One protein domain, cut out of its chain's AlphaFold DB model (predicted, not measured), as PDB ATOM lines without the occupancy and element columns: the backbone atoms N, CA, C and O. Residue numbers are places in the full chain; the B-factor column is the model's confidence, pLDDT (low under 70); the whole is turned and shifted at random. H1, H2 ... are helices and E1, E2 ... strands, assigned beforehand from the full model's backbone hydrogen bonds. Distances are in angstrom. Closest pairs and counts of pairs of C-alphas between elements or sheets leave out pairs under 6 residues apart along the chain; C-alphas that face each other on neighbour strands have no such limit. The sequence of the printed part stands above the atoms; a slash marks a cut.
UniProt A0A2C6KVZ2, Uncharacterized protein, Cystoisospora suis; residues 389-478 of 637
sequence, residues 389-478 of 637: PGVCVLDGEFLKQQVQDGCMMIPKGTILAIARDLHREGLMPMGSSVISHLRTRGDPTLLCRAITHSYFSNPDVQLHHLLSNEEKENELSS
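Overview. This is residues 389 to 478 of the 637 residues of an uncharacterized protein of Cystoisospora suis (UniProt A0A2C6KVZ2). Three helices, H2, H3 and H4, sit side by side with their centres in a triangle, and the shorter H1 packs slantwise on H4; together they make a compact body, from which the last helix, H5, reaches away as a long arm whose residues 466 to 478 stick out. The printed part has 90 residues, with one short strand and five helices in the order E1, H1, H2, H3, H4, H5, and its class is mostly helix. The whole is only just compact, close to loose, with a radius of gyration of the C-alphas of 14.4 A, and it is elongated, spanning 50 by 27 by 24 A, the arm making much of the length.

Arrangement. E1, residues 391 to 394, pairs with no named strand, and a tight link of one residue leads to H1, residues 396 to 404; the two meet only through their link. H2, residues 412 to 424, is apart from H1, but the C-alphas of Val 393 in E1 and Leu 422 in H2 are 7.9 A apart, the closest of those two elements. H3, residues 432 to 440, forms a helical hairpin with H2: they touch, closest at the C-alphas of Ala 419 and Ile 435, 7.3 A apart, at a shallow tilt of 1 degrees, opposite ways. H4, residues 444 to 456, is the hub, touching three other helices. It touches H2 at a shallow tilt of 25 degrees, the same way, closest at the C-alphas of Lys 412 and Pro 444, 5.2 A apart. With residues 448 to 452 alone it touches H1, at a steep tilt of 42 degrees, opposite ways; the C-alphas of Leu 399 and Thr 452 are closest, at 6.3 A. H3 and H4 only just touch, and only at the corner, with 3 pairs of C-alphas within 8 A, the closest being Leu 438 and Leu 447 at 5.8 A. H5, residues 459 to 478, is close to H4 but not clearly touching, closest at the C-alphas of Phe 456 and Gln 462, 6.5 A apart. In H1, H2, H3, H4 and H5 every O i to N i+4 pair is within hydrogen-bond range.

Along the chain. E1 begins at C-alpha 391, (115.478, 194.383, 188.650), and is 9.5 A long from first to last C-alpha. H1 measures 12.6 A and H3 12.9 A. H2 and H4 are each 18.2 A long; C-alpha 444, where H4 begins, is at (124.302, 201.039, 211.047). H5, 28.6 A long, ends at C-alpha 478, (94.886, 174.062, 194.810).

Size, cuts and confidence. The two C-alphas farthest apart are those of Thr 440 and Ser 478, at 50.4 A. Without residues 466 to 478, which stand free, the body has 77 residues and spans 32 by 27 by 24 A. The printed part has no cut and no long link. The mean pLDDT of the printed part is 87.1, and residues 389 to 392 are under 70.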
ATOM      1  N   PRO A 389     115.684 194.780 181.560       57.09
ATOM      2  CA  PRO A 389     116.397 193.906 182.482       57.09
ATOM      3  C   PRO A 389     115.601 193.755 183.780       57.09
ATOM      4  O   PRO A 389     115.110 194.745 184.328       57.09
ATOM      5  N   GLY A 390     115.454 192.514 184.248       58.84
ATOM      6  CA  GLY A 390     114.858 192.234 185.547       58.84
ATOM      7  C   GLY A 390     115.633 192.960 186.645       58.84
ATOM      8  O   GLY A 390     116.861 192.890 186.705       58.84
ATOM      9  N   VAL A 391     114.920 193.691 187.491       66.25
ATOM     10  CA  VAL A 391     115.478 194.383 188.650       66.25
ATOM     11  C   VAL A 391     115.483 193.393 189.809       66.25
ATOM     12  O   VAL A 391     114.440 192.833 190.131       66.25
ATOM     13  N   CYS A 392     116.635 193.160 190.440       66.50
ATOM     14  CA  CYS A 392     116.646 192.484 191.735       66.50
ATOM     15  C   CYS A 392     115.915 193.377 192.746       66.50
ATOM     16  O   CYS A 392     116.361 194.485 193.043       66.50
ATOM     17  N   VAL A 393     114.795 192.891 193.266       74.94
ATOM     18  CA  VAL A 393     114.111 193.460 194.424       74.94
ATOM     19  C   VAL A 393     114.514 192.608 195.619       74.94
ATOM     20  O   VAL A 393     114.494 191.384 195.536       74.94
ATOM     21  N   LEU A 394     114.924 193.231 196.723       83.06
ATOM     22  CA  LEU A 394     115.223 192.474 197.936       83.06
ATOM     23  C   LEU A 394     113.994 191.701 198.408       83.06
ATOM     24  O   LEU A 394     112.886 192.240 198.428       83.06
ATOM     25  N   ASP A 395     114.219 190.467 198.852       87.31
ATOM     26  CA  ASP A 395     113.187 189.682 199.510       87.31
ATOM     27  C   ASP A 395     112.663 190.423 200.756       87.31
ATOM     28  O   ASP A 395     113.423 190.865 201.628       87.31
ATOM     29  N   GLY A 396     111.340 190.568 200.838       88.44
ATOM     30  CA  GLY A 396     110.681 191.186 201.981       88.44
ATOM     31  C   GLY A 396     110.948 190.420 203.276       88.44
ATOM     32  O   GLY A 396     111.107 191.053 204.321       88.44
ATOM     33  N   GLU A 397     111.068 189.092 203.218       90.12
ATOM     34  CA  GLU A 397     111.377 188.274 204.399       90.12
ATOM     35  C   GLU A 397     112.795 188.523 204.911       90.12
ATOM     36  O   GLU A 397     113.004 188.620 206.118       90.12
ATOM     37  N   PHE A 398     113.756 188.747 204.010       90.19
ATOM     38  CA  PHE A 398     115.105 189.144 204.404       90.19
ATOM     39  C   PHE A 398     115.078 190.465 205.177       90.19
ATOM     40  O   PHE A 398     115.632 190.549 206.270       90.19
ATOM     41  N   LEU A 399     114.382 191.490 204.674       89.94
ATOM     42  CA  LEU A 399     114.284 192.773 205.380       89.94
ATOM     43  C   LEU A 399     113.560 192.656 206.730       89.94
ATOM     44  O   LEU A 399     113.939 193.355 207.668       89.94
ATOM     45  N   LYS A 400     112.563 191.770 206.863       90.69
ATOM     46  CA  LYS A 400     111.924 191.484 208.161       90.69
ATOM     47  C   LYS A 400     112.884 190.802 209.127       90.69
ATOM     48  O   LYS A 400     112.972 191.237 210.273       90.69
ATOM     49  N   GLN A 401     113.608 189.785 208.663       92.00
ATOM     50  CA  GLN A 401     114.599 189.072 209.464       92.00
ATOM     51  C   GLN A 401     115.646 190.048 210.007       92.00
ATOM     52  O   GLN A 401     115.950 190.042 211.191       92.00
ATOM     53  N   GLN A 402     116.088 190.999 209.183       89.94
ATOM     54  CA  GLN A 402     117.033 192.028 209.614       89.94
ATOM     55  C   GLN A 402     116.483 192.956 210.694       89.94
ATOM     56  O   GLN A 402     117.230 193.385 211.567       89.94
ATOM     57  N   VAL A 403     115.184 193.262 210.675       89.69
ATOM     58  CA  VAL A 403     114.553 194.011 211.773       89.69
ATOM     59  C   VAL A 403     114.493 193.168 213.046       89.69
ATOM     60  O   VAL A 403     114.763 193.699 214.125       89.69
ATOM     61  N   GLN A 404     114.166 191.879 212.926       91.81
ATOM     62  CA  GLN A 404     114.102 190.949 214.058       91.81
ATOM     63  C   GLN A 404     115.477 190.749 214.706       91.81
ATOM     64  O   GLN A 404     115.588 190.826 215.928       91.81
ATOM     65  N   ASP A 405     116.531 190.649 213.897       92.25
ATOM     66  CA  ASP A 405     117.925 190.506 214.338       92.25
ATOM     67  C   ASP A 405     118.545 191.841 214.799       92.25
ATOM     68  O   ASP A 405     119.764 191.988 214.928       92.25
ATOM     69  N   GLY A 406     117.716 192.872 215.001       89.88
ATOM     70  CA  GLY A 406     118.154 194.183 215.473       89.88
ATOM     71  C   GLY A 406     119.102 194.903 214.512       89.88
ATOM     72  O   GLY A 406     119.810 195.819 214.935       89.88
ATOM     73  N   CYS A 407     119.114 194.518 213.234       88.12
ATOM     74  CA  CYS A 407     120.007 195.024 212.197       88.12
ATOM     75  C   CYS A 407     121.503 194.836 212.509       88.12
ATOM     76  O   CYS A 407     122.335 195.594 212.001       88.12
ATOM     77  N   MET A 408     121.861 193.869 213.360       85.12
ATOM     78  CA  MET A 408     123.240 193.708 213.834       85.12
ATOM     79  C   MET A 408     124.171 193.024 212.825       85.12
ATOM     80  O   MET A 408     125.384 193.196 212.910       85.12
ATOM     81  N   MET A 409     123.621 192.284 211.860       83.94
ATOM     82  CA  MET A 409     124.405 191.385 211.005       83.94
ATOM     83  C   MET A 409     124.834 191.990 209.663       83.94
ATOM     84  O   MET A 409     125.744 191.463 209.026       83.94
ATOM     85  N   ILE A 410     124.225 193.094 209.208       90.00
ATOM     86  CA  ILE A 410     124.551 193.653 207.889       90.00
ATOM     87  C   ILE A 410     125.598 194.765 208.011       90.00
ATOM     88  O   ILE A 410     125.360 195.777 208.681       90.00
ATOM     89  N   PRO A 411     126.726 194.667 207.285       93.25
ATOM     90  CA  PRO A 411     127.691 195.748 207.234       93.25
ATOM     91  C   PRO A 411     127.061 197.012 206.637       93.25
ATOM     92  O   PRO A 411     126.323 196.981 205.650       93.25
ATOM     93  N   LYS A 412     127.419 198.171 207.198       93.19
ATOM     94  CA  LYS A 412     126.908 199.490 206.781       93.19
ATOM     95  C   LYS A 412     126.968 199.721 205.265       93.19
ATOM     96  O   LYS A 412     126.083 200.366 204.707       93.19
ATOM     97  N   GLY A 413     128.009 199.212 204.600       93.31
ATOM     98  CA  GLY A 413     128.164 199.297 203.147       93.31
ATOM     99  C   GLY A 413     127.005 198.647 202.388       93.31
ATOM    100  O   GLY A 413     126.428 199.287 201.508       93.31
ATOM    101  N   THR A 414     126.617 197.437 202.787       92.44
ATOM    102  CA  THR A 414     125.501 196.685 202.202       92.44
ATOM    103  C   THR A 414     124.169 197.362 202.497       92.44
ATOM    104  O   THR A 414     123.376 197.558 201.583       92.44
ATOM    105  N   ILE A 415     123.956 197.848 203.726       93.19
ATOM    106  CA  ILE A 415     122.744 198.610 204.073       93.19
ATOM    107  C   ILE A 415     122.606 199.858 203.177       93.19
ATOM    108  O   ILE A 415     121.528 200.152 202.663       93.19
ATOM    109  N   LEU A 416     123.700 200.592 202.938       93.00
ATOM    110  CA  LEU A 416     123.693 201.760 202.049       93.00
ATOM    111  C   LEU A 416     123.501 201.401 200.571       93.00
ATOM    112  O   LEU A 416     123.000 202.242 199.825       93.00
ATOM    113  N   ALA A 417     123.940 200.220 200.132       91.94
ATOM    114  CA  ALA A 417     123.684 199.730 198.779       91.94
ATOM    115  C   ALA A 417     122.189 199.427 198.605       91.94
ATOM    116  O   ALA A 417     121.552 200.027 197.744       91.94
ATOM    117  N   ILE A 418     121.616 198.661 199.539       92.06
ATOM    118  CA  ILE A 418     120.177 198.379 199.628       92.06
ATOM    119  C   ILE A 418     119.366 199.681 199.611       92.06
ATOM    120  O   ILE A 418     118.419 199.820 198.841       92.06
ATOM    121  N   ALA A 419     119.767 200.675 200.413       92.75
ATOM    122  CA  ALA A 419     119.092 201.970 200.456       92.75
ATOM    123  C   ALA A 419     119.068 202.679 199.099       92.75
ATOM    124  O   ALA A 419     118.054 203.263 198.720       92.75
ATOM    125  N   ARG A 420     120.194 202.652 198.373       91.62
ATOM    126  CA  ARG A 420     120.310 203.284 197.054       91.62
ATOM    127  C   ARG A 420     119.461 202.570 196.015       91.62
ATOM    128  O   ARG A 420     118.828 203.256 195.219       91.62
ATOM    129  N   ASP A 421     119.439 201.244 196.041       91.00
ATOM    130  CA  ASP A 421     118.673 200.445 195.085       91.00
ATOM    131  C   ASP A 421     117.168 200.635 195.309       91.00
ATOM    132  O   ASP A 421     116.445 200.992 194.379       91.00
ATOM    133  N   LEU A 422     116.708 200.552 196.561       90.94
ATOM    134  CA  LEU A 422     115.312 200.816 196.923       90.94
ATOM    135  C   LEU A 422     114.877 202.255 196.598       90.94
ATOM    136  O   LEU A 422     113.760 202.476 196.134       90.94
ATOM    137  N   HIS A 423     115.755 203.240 196.808       91.19
ATOM    138  CA  HIS A 423     115.494 204.628 196.420       91.19
ATOM    139  C   HIS A 423     115.435 204.800 194.897       91.19
ATOM    140  O   HIS A 423     114.586 205.529 194.390       91.19
ATOM    141  N   ARG A 424     116.324 204.138 194.146       89.81
ATOM    142  CA  ARG A 424     116.351 204.205 192.676       89.81
ATOM    143  C   ARG A 424     115.088 203.619 192.048       89.81
ATOM    144  O   ARG A 424     114.639 204.138 191.030       89.81
ATOM    145  N   GLU A 425     114.518 202.588 192.662       88.56
ATOM    146  CA  GLU A 425     113.253 201.987 192.223       88.56
ATOM    147  C   GLU A 425     112.009 202.723 192.742       88.56
ATOM    148  O   GLU A 425     110.893 202.289 192.480       88.56
ATOM    149  N   GLY A 426     112.169 203.826 193.484       90.69
ATOM    150  CA  GLY A 426     111.037 204.563 194.054       90.69
ATOM    151  C   GLY A 426     110.292 203.801 195.156       90.69
ATOM    152  O   GLY A 426     109.256 204.256 195.627       90.69
ATOM    153  N   LEU A 427     110.832 202.668 195.618       89.62
ATOM    154  CA  LEU A 427     110.256 201.867 196.701       89.62
ATOM    155  C   LEU A 427     110.495 202.498 198.076       89.62
ATOM    156  O   LEU A 427     109.855 202.121 199.054       89.62
ATOM    157  N   MET A 428     111.385 203.485 198.155       91.25
ATOM    158  CA  MET A 428     111.653 204.243 199.365       91.25
ATOM    159  C   MET A 428     111.342 205.727 199.135       91.25
ATOM    160  O   MET A 428     112.137 206.402 198.479       91.25
ATOM    161  N   PRO A 429     110.254 206.280 199.705       84.31
ATOM    162  CA  PRO A 429     109.924 207.705 199.613       84.31
ATOM    163  C   PRO A 429     110.809 208.568 200.533       84.31
ATOM    164  O   PRO A 429     110.359 209.530 201.152       84.31
ATOM    165  N   MET A 430     112.087 208.218 200.668       84.62
ATOM    166  CA  MET A 430     113.062 209.049 201.358       84.62
ATOM    167  C   MET A 430     113.683 210.016 200.361       84.62
ATOM    168  O   MET A 430     114.133 209.613 199.298       84.62
ATOM    169  N   GLY A 431     113.775 211.295 200.720       88.69
ATOM    170  CA  GLY A 431     114.594 212.223 199.946       88.69
ATOM    171  C   GLY A 431     116.061 211.775 199.942       88.69
ATOM    172  O   GLY A 431     116.576 211.288 200.952       88.69
ATOM    173  N   SER A 432     116.771 212.005 198.839       86.44
ATOM    174  CA  SER A 432     118.216 211.740 198.713       86.44
ATOM    175  C   SER A 432     119.064 212.403 199.818       86.44
ATOM    176  O   SER A 432     120.136 211.909 200.191       86.44
ATOM    177  N   SER A 433     118.556 213.496 200.397       88.12
ATOM    178  CA  SER A 433     119.114 214.179 201.567       88.12
ATOM    179  C   SER A 433     119.106 213.311 202.828       88.12
ATOM    180  O   SER A 433     120.069 213.344 203.593       88.12
ATOM    181  N   VAL A 434     118.074 212.487 203.028       87.44
ATOM    182  CA  VAL A 434     117.941 211.603 204.193       87.44
ATOM    183  C   VAL A 434     118.959 210.472 204.121       87.44
ATOM    184  O   VAL A 434     119.658 210.228 205.098       87.44
ATOM    185  N   ILE A 435     119.140 209.848 202.954       88.50
ATOM    186  CA  ILE A 435     120.167 208.807 202.761       88.50
ATOM    187  C   ILE A 435     121.567 209.387 203.000       88.50
ATOM    188  O   ILE A 435     122.407 208.762 203.648       88.50
ATOM    189  N   SER A 436     121.811 210.611 202.524       89.88
ATOM    190  CA  SER A 436     123.078 211.314 202.751       89.88
ATOM    191  C   SER A 436     123.312 211.607 204.239       89.88
ATOM    192  O   SER A 436     124.421 211.404 204.732       89.88
ATOM    193  N   HIS A 437     122.270 212.009 204.972       90.19
ATOM    194  CA  HIS A 437     122.325 212.236 206.420       90.19
ATOM    195  C   HIS A 437     122.524 210.943 207.220       90.19
ATOM    196  O   HIS A 437     123.327 210.886 208.149       90.19
ATOM    197  N   LEU A 438     121.845 209.861 206.844       88.19
ATOM    198  CA  LEU A 438     122.015 208.565 207.502       88.19
ATOM    199  C   LEU A 438     123.403 207.964 207.223       88.19
ATOM    200  O   LEU A 438     123.972 207.278 208.072       88.19
ATOM    201  N   ARG A 439     124.004 208.276 206.067       90.38
ATOM    202  CA  ARG A 439     125.387 207.889 205.755       90.38
ATOM    203  C   ARG A 439     126.387 208.523 206.723       90.38
ATOM    204  O   ARG A 439     127.302 207.824 207.176       90.38
ATOM    205  N   THR A 440     126.224 209.807 207.051       92.44
ATOM    206  CA  THR A 440     127.143 210.538 207.942       92.44
ATOM    207  C   THR A 440     126.968 210.152 209.406       92.44
ATOM    208  O   THR A 440     127.962 210.088 210.125       92.44
ATOM    209  N   ARG A 441     125.751 209.807 209.848       84.69
ATOM    210  CA  ARG A 441     125.439 209.597 211.274       84.69
ATOM    211  C   ARG A 441     125.974 208.311 211.924       84.69
ATOM    212  O   ARG A 441     125.605 208.011 213.052       84.69
ATOM    213  N   GLY A 442     126.886 207.593 211.269       81.38
ATOM    214  CA  GLY A 442     127.673 206.516 211.884       81.38
ATOM    215  C   GLY A 442     126.927 205.200 212.118       81.38
ATOM    216  O   GLY A 442     127.416 204.178 211.650       81.38
ATOM    217  N   ASP A 443     125.761 205.239 212.758       92.94
ATOM    218  CA  ASP A 443     125.072 204.077 213.322       92.94
ATOM    219  C   ASP A 443     124.390 203.192 212.252       92.94
ATOM    220  O   ASP A 443     123.404 203.613 211.630       92.94
ATOM    221  N   PRO A 444     124.894 201.964 212.010       91.31
ATOM    222  CA  PRO A 444     124.302 201.039 211.047       91.31
ATOM    223  C   PRO A 444     122.911 200.556 211.476       91.31
ATOM    224  O   PRO A 444     122.068 200.311 210.611       91.31
ATOM    225  N   THR A 445     122.635 200.474 212.781       92.81
ATOM    226  CA  THR A 445     121.346 199.984 213.287       92.81
ATOM    227  C   THR A 445     120.233 200.983 212.990       92.81
ATOM    228  O   THR A 445     119.175 200.608 212.481       92.81
ATOM    229  N   LEU A 446     120.497 202.276 213.200       92.44
ATOM    230  CA  LEU A 446     119.559 203.352 212.888       92.44
ATOM    231  C   LEU A 446     119.330 203.476 211.378       92.44
ATOM    232  O   LEU A 446     118.194 203.661 210.944       92.44
ATOM    233  N   LEU A 447     120.388 203.321 210.575       93.25
ATOM    234  CA  LEU A 447     120.290 203.296 209.116       93.25
ATOM    235  C   LEU A 447     119.398 202.137 208.640       93.25
ATOM    236  O   LEU A 447     118.475 202.366 207.861       93.25
ATOM    237  N   CYS A 448     119.636 200.915 209.121       94.69
ATOM    238  CA  CYS A 448     118.837 199.751 208.742       94.69
ATOM    239  C   CYS A 448     117.377 199.888 209.186       94.69
ATOM    240  O   CYS A 448     116.492 199.697 208.357       94.69
ATOM    241  N   ARG A 449     117.112 200.324 210.427       93.56
ATOM    242  CA  ARG A 449     115.745 200.598 210.911       93.56
ATOM    243  C   ARG A 449     115.026 201.649 210.068       93.56
ATOM    244  O   ARG A 449     113.844 201.501 209.786       93.56
ATOM    245  N   ALA A 450     115.724 202.705 209.654       93.81
ATOM    246  CA  ALA A 450     115.141 203.744 208.810       93.81
ATOM    247  C   ALA A 450     114.778 203.214 207.413       93.81
ATOM    248  O   ALA A 450     113.705 203.524 206.895       93.81
ATOM    249  N   ILE A 451     115.646 202.387 206.824       93.62
ATOM    250  CA  ILE A 451     115.427 201.773 205.508       93.62
ATOM    251  C   ILE A 451     114.280 200.769 205.552       93.62
ATOM    252  O   ILE A 451     113.390 200.833 204.709       93.62
ATOM    253  N   THR A 452     114.272 199.870 206.536       93.88
ATOM    254  CA  THR A 452     113.219 198.857 206.679       93.88
ATOM    255  C   THR A 452     111.880 199.515 206.978       93.88
ATOM    256  O   THR A 452     110.894 199.208 206.311       93.88
ATOM    257  N   HIS A 453     111.844 200.499 207.881       93.81
ATOM    258  CA  HIS A 453     110.638 201.281 208.138       93.81
ATOM    259  C   HIS A 453     110.137 201.968 206.865       93.81
ATOM    260  O   HIS A 453     108.953 201.882 206.548       93.81
ATOM    261  N   SER A 454     111.017 202.630 206.108       92.94
ATOM    262  CA  SER A 454     110.605 203.313 204.880       92.94
ATOM    263  C   SER A 454     110.148 202.351 203.782       92.94
ATOM    264  O   SER A 454     109.265 202.725 203.016       92.94
ATOM    265  N   TYR A 455     110.722 201.148 203.704       93.75
ATOM    266  CA  TYR A 455     110.309 200.106 202.766       93.75
ATOM    267  C   TYR A 455     108.910 199.575 203.101       93.75
ATOM    268  O   TYR A 455     108.028 199.583 202.250       93.75
ATOM    269  N   PHE A 456     108.667 199.190 204.359       93.00
ATOM    270  CA  PHE A 456     107.365 198.660 204.783       93.00
ATOM    271  C   PHE A 456     106.276 199.730 204.926       93.00
ATOM    272  O   PHE A 456     105.095 199.397 204.915       93.00
ATOM    273  N   SER A 457     106.642 201.009 205.034       92.25
ATOM    274  CA  SER A 457     105.679 202.121 205.007       92.25
ATOM    275  C   SER A 457     105.192 202.455 203.596       92.25
ATOM    276  O   SER A 457     104.254 203.236 203.456       92.25
ATOM    277  N   ASN A 458     105.822 201.910 202.550       91.25
ATOM    278  CA  ASN A 458     105.398 202.164 201.183       91.25
ATOM    279  C   ASN A 458     104.113 201.361 200.870       91.25
ATOM    280  O   ASN A 458     104.134 200.129 200.976       91.25
ATOM    281  N   PRO A 459     103.001 202.017 200.478       85.44
ATOM    282  CA  PRO A 459     101.740 201.335 200.183       85.44
ATOM    283  C   PRO A 459     101.865 200.319 199.039       85.44
ATOM    284  O   PRO A 459     101.220 199.274 199.095       85.44
ATOM    285  N   ASP A 460     102.740 200.561 198.059       85.06
ATOM    286  CA  ASP A 460     102.950 199.648 196.929       85.06
ATOM    287  C   ASP A 460     103.579 198.328 197.388       85.06
ATOM    288  O   ASP A 460     103.217 197.247 196.921       85.06
ATOM    289  N   VAL A 461     104.497 198.411 198.356       85.44
ATOM    290  CA  VAL A 461     105.138 197.242 198.969       85.44
ATOM    291  C   VAL A 461     104.128 196.468 199.818       85.44
ATOM    292  O   VAL A 461     104.088 195.239 199.751       85.44
ATOM    293  N   GLN A 462     103.276 197.164 200.580       83.38
ATOM    294  CA  GLN A 462     102.217 196.524 201.369       83.38
ATOM    295  C   GLN A 462     101.202 195.801 200.479       83.38
ATOM    296  O   GLN A 462     100.853 194.653 200.753       83.38
ATOM    297  N   LEU A 463     100.766 196.441 199.391       81.94
ATOM    298  CA  LEU A 463      99.838 195.847 198.435       81.94
ATOM    299  C   LEU A 463     100.441 194.597 197.787       81.94
ATOM    300  O   LEU A 463      99.783 193.561 197.719       81.94
ATOM    301  N   HIS A 464     101.710 194.660 197.382       77.19
ATOM    302  CA  HIS A 464     102.402 193.508 196.809       77.19
ATOM    303  C   HIS A 464     102.530 192.355 197.808       77.19
ATOM    304  O   HIS A 464     102.339 191.194 197.451       77.19
ATOM    305  N   HIS A 465     102.825 192.660 199.071       77.94
ATOM    306  CA  HIS A 465     102.901 191.645 200.113       77.94
ATOM    307  C   HIS A 465     101.548 190.947 200.321       77.94
ATOM    308  O   HIS A 465     101.501 189.724 200.462       77.94
ATOM    309  N   LEU A 466     100.443 191.698 200.296       76.00
ATOM    310  CA  LEU A 466      99.093 191.136 200.385       76.00
ATOM    311  C   LEU A 466      98.770 190.232 199.189       76.00
ATOM    312  O   LEU A 466      98.311 189.112 199.400       76.00
ATOM    313  N   LEU A 467      99.071 190.672 197.964       77.38
ATOM    314  CA  LEU A 467      98.842 189.874 196.753       77.38
ATOM    315  C   LEU A 467      99.668 188.582 196.755       77.38
ATOM    316  O   LEU A 467      99.135 187.514 196.479       77.38
ATOM    317  N   SER A 468     100.940 188.656 197.161       79.31
ATOM    318  CA  SER A 468     101.802 187.470 197.243       79.31
ATOM    319  C   SER A 468     101.335 186.455 198.292       79.31
ATOM    320  O   SER A 468     101.562 185.256 198.144       79.31
ATOM    321  N   ASN A 469     100.669 186.918 199.355       74.69
ATOM    322  CA  ASN A 469     100.084 186.029 200.354       74.69
ATOM    323  C   ASN A 469      98.810 185.362 199.828       74.69
ATOM    324  O   ASN A 469      98.627 184.172 200.062       74.69
ATOM    325  N   GLU A 470      97.965 186.092 199.093       81.62
ATOM    326  CA  GLU A 470      96.783 185.511 198.445       81.62
ATOM    327  C   GLU A 470      97.177 184.460 197.394       81.62
ATOM    328  O   GLU A 470      96.557 183.402 197.331       81.62
ATOM    329  N   GLU A 471      98.234 184.696 196.610       82.62
ATOM    330  CA  GLU A 471      98.761 183.701 195.663       82.62
ATOM    331  C   GLU A 471      99.226 182.425 196.377       82.62
ATOM    332  O   GLU A 471      98.807 181.331 195.999       82.62
ATOM    333  N   LYS A 472      99.992 182.553 197.468       80.56
ATOM    334  CA  LYS A 472     100.431 181.399 198.275       80.56
ATOM    335  C   LYS A 472      99.262 180.635 198.905       80.56
ATOM    336  O   LYS A 472      99.283 179.407 198.945       80.56
ATOM    337  N   GLU A 473      98.236 181.331 199.398       83.19
ATOM    338  CA  GLU A 473      97.027 180.689 199.938       83.19
ATOM    339  C   GLU A 473      96.226 179.960 198.847       83.19
ATOM    340  O   GLU A 473      95.685 178.874 199.090       83.19
ATOM    341  N   ASN A 474      96.180 180.516 197.635       83.75
ATOM    342  CA  ASN A 474      95.523 179.888 196.489       83.75
ATOM    343  C   ASN A 474      96.284 178.648 195.997       83.75
ATOM    344  O   ASN A 474      95.647 177.640 195.685       83.75
ATOM    345  N   GLU A 475      97.620 178.679 195.977       85.69
ATOM    346  CA  GLU A 475      98.453 177.510 195.657       85.69
ATOM    347  C   GLU A 475      98.252 176.384 196.681       85.69
ATOM    348  O   GLU A 475      97.932 175.254 196.306       85.69
ATOM    349  N   LEU A 476      98.298 176.704 197.979       85.25
ATOM    350  CA  LEU A 476      98.032 175.734 199.049       85.25
ATOM    351  C   LEU A 476      96.616 175.139 198.963       85.25
ATOM    352  O   LEU A 476      96.414 173.952 199.225       85.25
ATOM    353  N   SER A 477      95.631 175.946 198.566       85.75
ATOM    354  CA  SER A 477      94.258 175.476 198.356       85.75
ATOM    355  C   SER A 477      94.157 174.553 197.134       85.75
ATOM    356  O   SER A 477      93.499 173.513 197.206       85.75
ATOM    357  N   SER A 478      94.834 174.884 196.030       84.12
ATOM    358  CA  SER A 478      94.886 174.062 194.810       84.12
ATOM    359  C   SER A 478      95.490 172.675 195.065       84.12
ATOM    360  O   SER A 478      94.961 171.664 194.584       84.12
TER     361      SER A 478